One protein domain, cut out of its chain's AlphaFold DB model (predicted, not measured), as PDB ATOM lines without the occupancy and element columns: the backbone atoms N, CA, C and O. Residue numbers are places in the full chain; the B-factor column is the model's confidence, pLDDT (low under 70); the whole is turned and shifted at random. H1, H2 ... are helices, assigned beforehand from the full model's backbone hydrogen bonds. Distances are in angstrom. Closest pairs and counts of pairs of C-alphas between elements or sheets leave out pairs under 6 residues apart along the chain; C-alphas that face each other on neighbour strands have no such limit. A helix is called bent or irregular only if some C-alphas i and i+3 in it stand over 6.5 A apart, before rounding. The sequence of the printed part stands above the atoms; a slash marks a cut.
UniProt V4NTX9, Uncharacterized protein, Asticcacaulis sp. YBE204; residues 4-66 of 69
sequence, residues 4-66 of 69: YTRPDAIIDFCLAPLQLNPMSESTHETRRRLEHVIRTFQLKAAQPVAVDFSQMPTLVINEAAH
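This is residues 4 to 66 of the 69 residues of an uncharacterized protein of Asticcacaulis sp. YBE204 (UniProt V4NTX9). A splayed helical hairpin, in which the first part of the shorter H1 packs on the middle of the longer H2, is followed by a long stretch that folds back from the end of H2; its residues 54 to 66 stick out as a tail. The printed part has 63 residues with two named helices, H1 then H2, and no named strand: all helix. It is loose, with a radius of gyration of the C-alphas of 14.7 A, and flat, spanning 44 by 31 by 15 A.

H1, residues 7 to 18, begins at C-alpha 7 (148.250, 92.927, 225.517). It is irregular: C-alphas 14 and 17 are 7.1 A apart. H2, residues 25 to 44, is 28.8 A long and ends at C-alpha 44 (161.294, 89.555, 229.255).

Residues 7 to 11 of H1 touch residues 31 to 39 of H2; the closest C-alphas, of Pro 7 and Glu 35, are 5.8 A apart. This helical hairpin runs opposite ways at a steep tilt of 42 degrees. Every O i to N i+4 pair is within hydrogen-bond range in H2, and 6 of 8 in H1.

The C-alphas farthest apart, of Ala 46 and Ala 64, are 44.7 A apart. The printed part has no cut, and the link from H1 to H2 is short. Residues 59 to 66 have pLDDT under 70.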
ATOM      1  N   TYR A   4     143.407  86.671 230.492       84.81
ATOM      2  CA  TYR A   4     143.896  87.534 229.428       84.81
ATOM      3  C   TYR A   4     145.402  87.361 229.269       84.81
ATOM      4  O   TYR A   4     146.176  87.571 230.200       84.81
ATOM      5  N   THR A   5     145.826  86.983 228.067       85.19
ATOM      6  CA  THR A   5     147.246  86.832 227.706       85.19
ATOM      7  C   THR A   5     147.683  87.845 226.651       85.19
ATOM      8  O   THR A   5     148.863  88.174 226.544       85.19
ATOM      9  N   ARG A   6     146.730  88.374 225.874       90.12
ATOM     10  CA  ARG A   6     146.982  89.336 224.797       90.12
ATOM     11  C   ARG A   6     147.043  90.766 225.355       90.12
ATOM     12  O   ARG A   6     146.067  91.178 225.980       90.12
ATOM     13  N   PRO A   7     148.104  91.542 225.062       90.62
ATOM     14  CA  PRO A   7     148.250  92.927 225.517       90.62
ATOM     15  C   PRO A   7     147.042  93.812 225.211       90.62
ATOM     16  O   PRO A   7     146.560  94.502 226.096       90.62
ATOM     17  N   ASP A   8     146.526  93.751 223.984       91.44
ATOM     18  CA  ASP A   8     145.388  94.568 223.547       91.44
ATOM     19  C   ASP A   8     144.128  94.305 224.389       91.44
ATOM     20  O   ASP A   8     143.530  95.234 224.913       91.44
ATOM     21  N   ALA A   9     143.815  93.034 224.659       91.19
ATOM     22  CA  ALA A   9     142.658  92.666 225.473       91.19
ATOM     23  C   ALA A   9     142.825  93.047 226.960       91.19
ATOM     24  O   ALA A   9     141.847  93.397 227.617       91.19
ATOM     25  N   ILE A  10     144.057  93.002 227.484       91.19
ATOM     26  CA  ILE A  10     144.389  93.503 228.830       91.19
ATOM     27  C   ILE A  10     144.156  95.019 228.888       91.19
ATOM     28  O   ILE A  10     143.538  95.514 229.828       91.19
ATOM     29  N   ILE A  11     144.626  95.755 227.877       92.88
ATOM     30  CA  ILE A  11     144.478  97.213 227.789       92.88
ATOM     31  C   ILE A  11     143.004  97.601 227.657       92.88
ATOM     32  O   ILE A  11     142.563  98.489 228.383       92.88
ATOM     33  N   ASP A  12     142.237  96.938 226.788       91.62
ATOM     34  CA  ASP A  12     140.801  97.197 226.638       91.62
ATOM     35  C   ASP A  12     140.051  97.015 227.948       91.62
ATOM     36  O   ASP A  12     139.285  97.896 228.335       91.62
ATOM     37  N   PHE A  13     140.302  95.913 228.659       90.62
ATOM     38  CA  PHE A  13     139.654  95.668 229.942       90.62
ATOM     39  C   PHE A  13     139.954  96.793 230.943       90.62
ATOM     40  O   PHE A  13     139.041  97.333 231.564       90.62
ATOM     41  N   CYS A  14     141.225  97.188 231.064       89.38
ATOM     42  CA  CYS A  14     141.649  98.228 232.001       89.38
ATOM     43  C   CYS A  14     141.125  99.627 231.644       89.38
ATOM     44  O   CYS A  14     140.872 100.426 232.544       89.38
ATOM     45  N   LEU A  15     140.988  99.952 230.355       91.12
ATOM     46  CA  LEU A  15     140.568 101.285 229.907       91.12
ATOM     47  C   LEU A  15     139.052 101.424 229.725       91.12
ATOM     48  O   LEU A  15     138.562 102.554 229.703       91.12
ATOM     49  N   ALA A  16     138.305 100.320 229.629       90.38
ATOM     50  CA  ALA A  16     136.852 100.335 229.447       90.38
ATOM     51  C   ALA A  16     136.092 101.246 230.441       90.38
ATOM     52  O   ALA A  16     135.215 101.988 229.992       90.38
ATOM     53  N   PRO A  17     136.424 101.288 231.751       89.25
ATOM     54  CA  PRO A  17     135.712 102.138 232.710       89.25
ATOM     55  C   PRO A  17     135.887 103.642 232.475       89.25
ATOM     56  O   PRO A  17     135.056 104.430 232.912       89.25
ATOM     57  N   LEU A  18     136.962 104.051 231.795       88.94
ATOM     58  CA  LEU A  18     137.302 105.462 231.599       88.94
ATOM     59  C   LEU A  18     136.542 106.112 230.437       88.94
ATOM     60  O   LEU A  18     136.654 107.321 230.256       88.94
ATOM     61  N   GLN A  19     135.805 105.325 229.640       90.19
ATOM     62  CA  GLN A  19     134.994 105.804 228.509       90.19
ATOM     63  C   GLN A  19     135.757 106.765 227.576       90.19
ATOM     64  O   GLN A  19     135.233 107.779 227.116       90.19
ATOM     65  N   LEU A  20     137.030 106.456 227.310       90.88
ATOM     66  CA  LEU A  20     137.901 107.304 226.501       90.88
ATOM     67  C   LEU A  20     137.383 107.401 225.063       90.88
ATOM     68  O   LEU A  20     136.980 106.399 224.476       90.88
ATOM     69  N   ASN A  21     137.473 108.590 224.461       93.75
ATOM     70  CA  ASN A  21     137.156 108.766 223.046       93.75
ATOM     71  C   ASN A  21     138.183 107.996 222.188       93.75
ATOM     72  O   ASN A  21     139.356 108.392 222.178       93.75
ATOM     73  N   PRO A  22     137.776 106.950 221.444       88.25
ATOM     74  CA  PRO A  22     138.700 106.148 220.651       88.25
ATOM     75  C   PRO A  22     139.282 106.921 219.469       88.25
ATOM     76  O   PRO A  22     140.366 106.583 219.036       88.25
ATOM     77  N   MET A  23     138.621 107.975 218.984       93.06
ATOM     78  CA  MET A  23     139.102 108.789 217.860       93.06
ATOM     79  C   MET A  23     140.103 109.870 218.286       93.06
ATOM     80  O   MET A  23     140.635 110.585 217.439       93.06
ATOM     81  N   SER A  24     140.344 110.031 219.590       96.69
ATOM     82  CA  SER A  24     141.316 111.001 220.084       96.69
ATOM     83  C   SER A  24     142.743 110.507 219.860       96.69
ATOM     84  O   SER A  24     143.086 109.380 220.225       96.69
ATOM     85  N   GLU A  25     143.608 111.386 219.353       96.94
ATOM     86  CA  GLU A  25     145.041 111.120 219.203       96.94
ATOM     87  C   GLU A  25     145.686 110.718 220.539       96.94
ATOM     88  O   GLU A  25     146.488 109.784 220.596       96.94
ATOM     89  N   SER A  26     145.271 111.352 221.640       94.69
ATOM     90  CA  SER A  26     145.766 111.024 222.980       94.69
ATOM     91  C   SER A  26     145.423 109.592 223.400       94.69
ATOM     92  O   SER A  26     146.257 108.908 223.998       94.69
ATOM     93  N   THR A  27     144.227 109.107 223.054       94.94
ATOM     94  CA  THR A  27     143.794 107.732 223.334       94.94
ATOM     95  C   THR A  27     144.602 106.743 222.503       94.94
ATOM     96  O   THR A  27     145.102 105.754 223.043       94.94
ATOM     97  N   HIS A  28     144.799 107.032 221.214       95.19
ATOM     98  CA  HIS A  28     145.619 106.212 220.322       95.19
ATOM     99  C   HIS A  28     147.059 106.080 220.822       95.19
ATOM    100  O   HIS A  28     147.571 104.965 220.959       95.19
ATOM    101  N   GLU A  29     147.709 107.199 221.138       96.62
ATOM    102  CA  GLU A  29     149.100 107.190 221.592       96.62
ATOM    103  C   GLU A  29     149.240 106.523 222.969       96.62
ATOM    104  O   GLU A  29     150.186 105.765 223.198       96.62
ATOM    105  N   THR A  30     148.270 106.715 223.870       94.56
ATOM    106  CA  THR A  30     148.240 106.018 225.167       94.56
ATOM    107  C   THR A  30     148.173 104.504 224.973       94.56
ATOM    108  O   THR A  30     148.998 103.780 225.534       94.56
ATOM    109  N   ARG A  31     147.249 104.013 224.136       95.12
ATOM    110  CA  ARG A  31     147.119 102.574 223.847       95.12
ATOM    111  C   ARG A  31     148.393 102.015 223.223       95.12
ATOM    112  O   ARG A  31     148.894 100.998 223.694       95.12
ATOM    113  N   ARG A  32     148.974 102.714 222.245       95.62
ATOM    114  CA  ARG A  32     150.227 102.313 221.587       95.62
ATOM    115  C   ARG A  32     151.392 102.185 222.573       95.62
ATOM    116  O   ARG A  32     152.142 101.209 222.518       95.62
ATOM    117  N   ARG A  33     151.555 103.148 223.489       96.62
ATOM    118  CA  ARG A  33     152.618 103.112 224.510       96.62
ATOM    119  C   ARG A  33     152.410 101.979 225.510       96.62
ATOM    120  O   ARG A  33     153.363 101.260 225.809       96.62
ATOM    121  N   LEU A  34     151.182 101.789 225.990       96.44
ATOM    122  CA  LEU A  34     150.846 100.690 226.900       96.44
ATOM    123  C   LEU A  34     151.094  99.331 226.246       96.44
ATOM    124  O   LEU A  34     151.702  98.452 226.856       96.44
ATOM    125  N   GLU A  35     150.696  99.179 224.986       95.38
ATOM    126  CA  GLU A  35     150.921  97.957 224.226       95.38
ATOM    127  C   GLU A  35     152.414  97.644 224.108       95.38
ATOM    128  O   GLU A  35     152.831  96.512 224.369       95.38
ATOM    129  N   HIS A  36     153.234  98.646 223.780       96.19
ATOM    130  CA  HIS A  36     154.682  98.483 223.709       96.19
ATOM    131  C   HIS A  36     155.278  98.016 225.045       96.19
ATOM    132  O   HIS A  36     156.086  97.082 225.068       96.19
ATOM    133  N   VAL A  37     154.868  98.627 226.158       95.31
ATOM    134  CA  VAL A  37     155.363  98.278 227.496       95.31
ATOM    135  C   VAL A  37     154.962  96.855 227.878       95.31
ATOM    136  O   VAL A  37     155.825  96.075 228.277       95.31
ATOM    137  N   ILE A  38     153.689  96.487 227.711       92.44
ATOM    138  CA  ILE A  38     153.191  95.154 228.085       92.44
ATOM    139  C   ILE A  38     153.852  94.075 227.228       92.44
ATOM    140  O   ILE A  38     154.314  93.073 227.770       92.44
ATOM    141  N   ARG A  39     153.979  94.288 225.911       92.75
ATOM    142  CA  ARG A  39     154.705  93.359 225.026       92.75
ATOM    143  C   ARG A  39     156.154  93.198 225.468       92.75
ATOM    144  O   ARG A  39     156.631  92.076 225.600       92.75
ATOM    145  N   THR A  40     156.844  94.304 225.731       94.25
ATOM    146  CA  THR A  40     158.246  94.279 226.172       94.25
ATOM    147  C   THR A  40     158.402  93.548 227.502       94.25
ATOM    148  O   THR A  40     159.340  92.770 227.669       94.25
ATOM    149  N   PHE A  41     157.480  93.759 228.439       91.50
ATOM    150  CA  PHE A  41     157.459  93.051 229.713       91.50
ATOM    151  C   PHE A  41     157.238  91.547 229.520       91.50
ATOM    152  O   PHE A  41     158.025  90.749 230.022       91.50
ATOM    153  N   GLN A  42     156.229  91.154 228.738       90.38
ATOM    154  CA  GLN A  42     155.925  89.749 228.454       90.38
ATOM    155  C   GLN A  42     157.077  89.026 227.747       90.38
ATOM    156  O   GLN A  42     157.339  87.871 228.053       90.38
ATOM    157  N   LEU A  43     157.797  89.706 226.848       91.12
ATOM    158  CA  LEU A  43     158.986  89.155 226.189       91.12
ATOM    159  C   LEU A  43     160.145  88.900 227.161       91.12
ATOM    160  O   LEU A  43     160.956  88.010 226.923       91.12
ATOM    161  N   LYS A  44     160.249  89.695 228.230       92.50
ATOM    162  CA  LYS A  44     161.294  89.555 229.255       92.50
ATOM    163  C   LYS A  44     160.900  88.616 230.393       92.50
ATOM    164  O   LYS A  44     161.769  88.196 231.153       92.50
ATOM    165  N   ALA A  45     159.615  88.318 230.546       90.88
ATOM    166  CA  ALA A  45     159.136  87.426 231.585       90.88
ATOM    167  C   ALA A  45     159.597  85.988 231.304       90.88
ATOM    168  O   ALA A  45     159.465  85.482 230.195       90.88
ATOM    169  N   ALA A  46     160.112  85.310 232.332       84.75
ATOM    170  CA  ALA A  46     160.559  83.919 232.216       84.75
ATOM    171  C   ALA A  46     159.404  82.936 231.944       84.75
ATOM    172  O   ALA A  46     159.635  81.814 231.500       84.75
ATOM    173  N   GLN A  47     158.164  83.345 232.230       84.69
ATOM    174  CA  GLN A  47     156.954  82.564 232.005       84.69
ATOM    175  C   GLN A  47     155.866  83.435 231.367       84.69
ATOM    176  O   GLN A  47     155.855  84.651 231.587       84.69
ATOM    177  N   PRO A  48     154.929  82.833 230.609       76.88
ATOM    178  CA  PRO A  48     153.784  83.547 230.060       76.88
ATOM    179  C   PRO A  48     152.998  84.258 231.163       76.88
ATOM    180  O   PRO A  48     152.515  83.628 232.102       76.88
ATOM    181  N   VAL A  49     152.853  85.578 231.041       80.81
ATOM    182  CA  VAL A  49     152.103  86.384 232.009       80.81
ATOM    183  C   VAL A  49     150.632  86.364 231.620       80.81
ATOM    184  O   VAL A  49     150.222  86.990 230.641       80.81
ATOM    185  N   ALA A  50     149.854  85.622 232.397       83.38
ATOM    186  CA  ALA A  50     148.406  85.564 232.317       83.38
ATOM    187  C   ALA A  50     147.798  86.477 233.387       83.38
ATOM    188  O   ALA A  50     148.159  86.383 234.560       83.38
ATOM    189  N   VAL A  51     146.876  87.352 232.989       84.94
ATOM    190  CA  VAL A  51     146.141  88.225 233.909       84.94
ATOM    191  C   VAL A  51     144.746  87.651 234.117       84.94
ATOM    192  O   VAL A  51     144.009  87.437 233.154       84.94
ATOM    193  N   ASP A  52     144.380  87.397 235.369       86.94
ATOM    194  CA  ASP A  52     143.015  87.051 235.761       86.94
ATOM    195  C   ASP A  52     142.390  88.242 236.493       86.94
ATOM    196  O   ASP A  52     142.818  88.612 237.583       86.94
ATOM    197  N   PHE A  53     141.373  88.850 235.879       82.94
ATOM    198  CA  PHE A  53     140.626  89.951 236.494       82.94
ATOM    199  C   PHE A  53     139.472  89.461 237.378       82.94
ATOM    200  O   PHE A  53     138.791  90.273 237.999       82.94
ATOM    201  N   SER A  54     139.245  88.145 237.472       82.00
ATOM    202  CA  SER A  54     138.152  87.571 238.270       82.00
ATOM    203  C   SER A  54     138.323  87.839 239.771       82.00
ATOM    204  O   SER A  54     137.352  87.780 240.518       82.00
ATOM    205  N   GLN A  55     139.552  88.116 240.216       79.81
ATOM    206  CA  GLN A  55     139.893  88.465 241.600       79.81
ATOM    207  C   GLN A  55     140.045  89.979 241.828       79.81
ATOM    208  O   GLN A  55     140.506  90.395 242.890       79.81
ATOM    209  N   MET A  56     139.710  90.819 240.842       76.88
ATOM    210  CA  MET A  56     139.896  92.262 240.961       76.88
ATOM    211  C   MET A  56     138.904  92.835 241.990       76.88
ATOM    212  O   MET A  56     137.693  92.690 241.809       76.88
ATOM    213  N   PRO A  57     139.380  93.472 243.078       73.69
ATOM    214  CA  PRO A  57     138.493  93.999 244.102       73.69
ATOM    215  C   PRO A  57     137.655  95.136 243.518       73.69
ATOM    216  O   PRO A  57     138.185  96.068 242.910       73.69
ATOM    217  N   THR A  58     136.339  95.075 243.712       70.69
ATOM    218  CA  THR A  58     135.459  96.194 243.381       70.69
ATOM    219  C   THR A  58     135.787  97.353 244.315       70.69
ATOM    220  O   THR A  58     135.586  97.261 245.526       70.69
ATOM    221  N   LEU A  59     136.304  98.450 243.762       69.38
ATOM    222  CA  LEU A  59     136.445  99.695 244.507       69.38
ATOM    223  C   LEU A  59     135.052 100.312 244.648       69.38
ATOM    224  O   LEU A  59     134.543 100.934 243.719       69.38
ATOM    225  N   VAL A  60     134.415 100.109 245.801       67.88
ATOM    226  CA  VAL A  60     133.216 100.866 246.174       67.88
ATOM    227  C   VAL A  60     133.700 102.245 246.606       67.88
ATOM    228  O   VAL A  60     134.349 102.374 247.646       67.88
ATOM    229  N   ILE A  61     133.433 103.271 245.796       64.31
ATOM    230  CA  ILE A  61     133.599 104.653 246.249       64.31
ATOM    231  C   ILE A  61     132.598 104.820 247.388       64.31
ATOM    232  O   ILE A  61     131.391 104.749 247.176       64.31
ATOM    233  N   ASN A  62     133.097 104.940 248.616       62.81
ATOM    234  CA  ASN A  62     132.242 105.203 249.758       62.81
ATOM    235  C   ASN A  62     131.722 106.639 249.632       62.81
ATOM    236  O   ASN A  62     132.382 107.579 250.069       62.81
ATOM    237  N   GLU A  63     130.555 106.804 249.010       60.66
ATOM    238  CA  GLU A  63     129.899 108.103 248.847       60.66
ATOM    239  C   GLU A  63     129.625 108.781 250.198       60.66
ATOM    240  O   GLU A  63     129.584 109.998 250.256       60.66
ATOM    241  N   ALA A  64     129.568 108.046 251.319       60.66
ATOM    242  CA  ALA A  64     129.448 108.645 252.652       60.66
ATOM    243  C   ALA A  64     130.726 109.372 253.131       60.66
ATOM    244  O   ALA A  64     130.678 110.100 254.121       60.66
ATOM    245  N   ALA A  65     131.867 109.188 252.454       59.38
ATOM    246  CA  ALA A  65     133.076 109.991 252.665       59.38
ATOM    247  C   ALA A  65     133.083 111.284 251.822       59.38
ATOM    248  O   ALA A  65     133.833 112.209 252.128       59.38
ATOM    249  N   HIS A  66     132.232 111.361 250.793       63.47
ATOM    250  CA  HIS A  66     131.867 112.598 250.108       63.47
ATOM    251  C   HIS A  66     130.689 113.203 250.875       63.47
ATOM    252  O   HIS A  66     129.537 112.935 250.558       63.47
TER     253      HIS A  66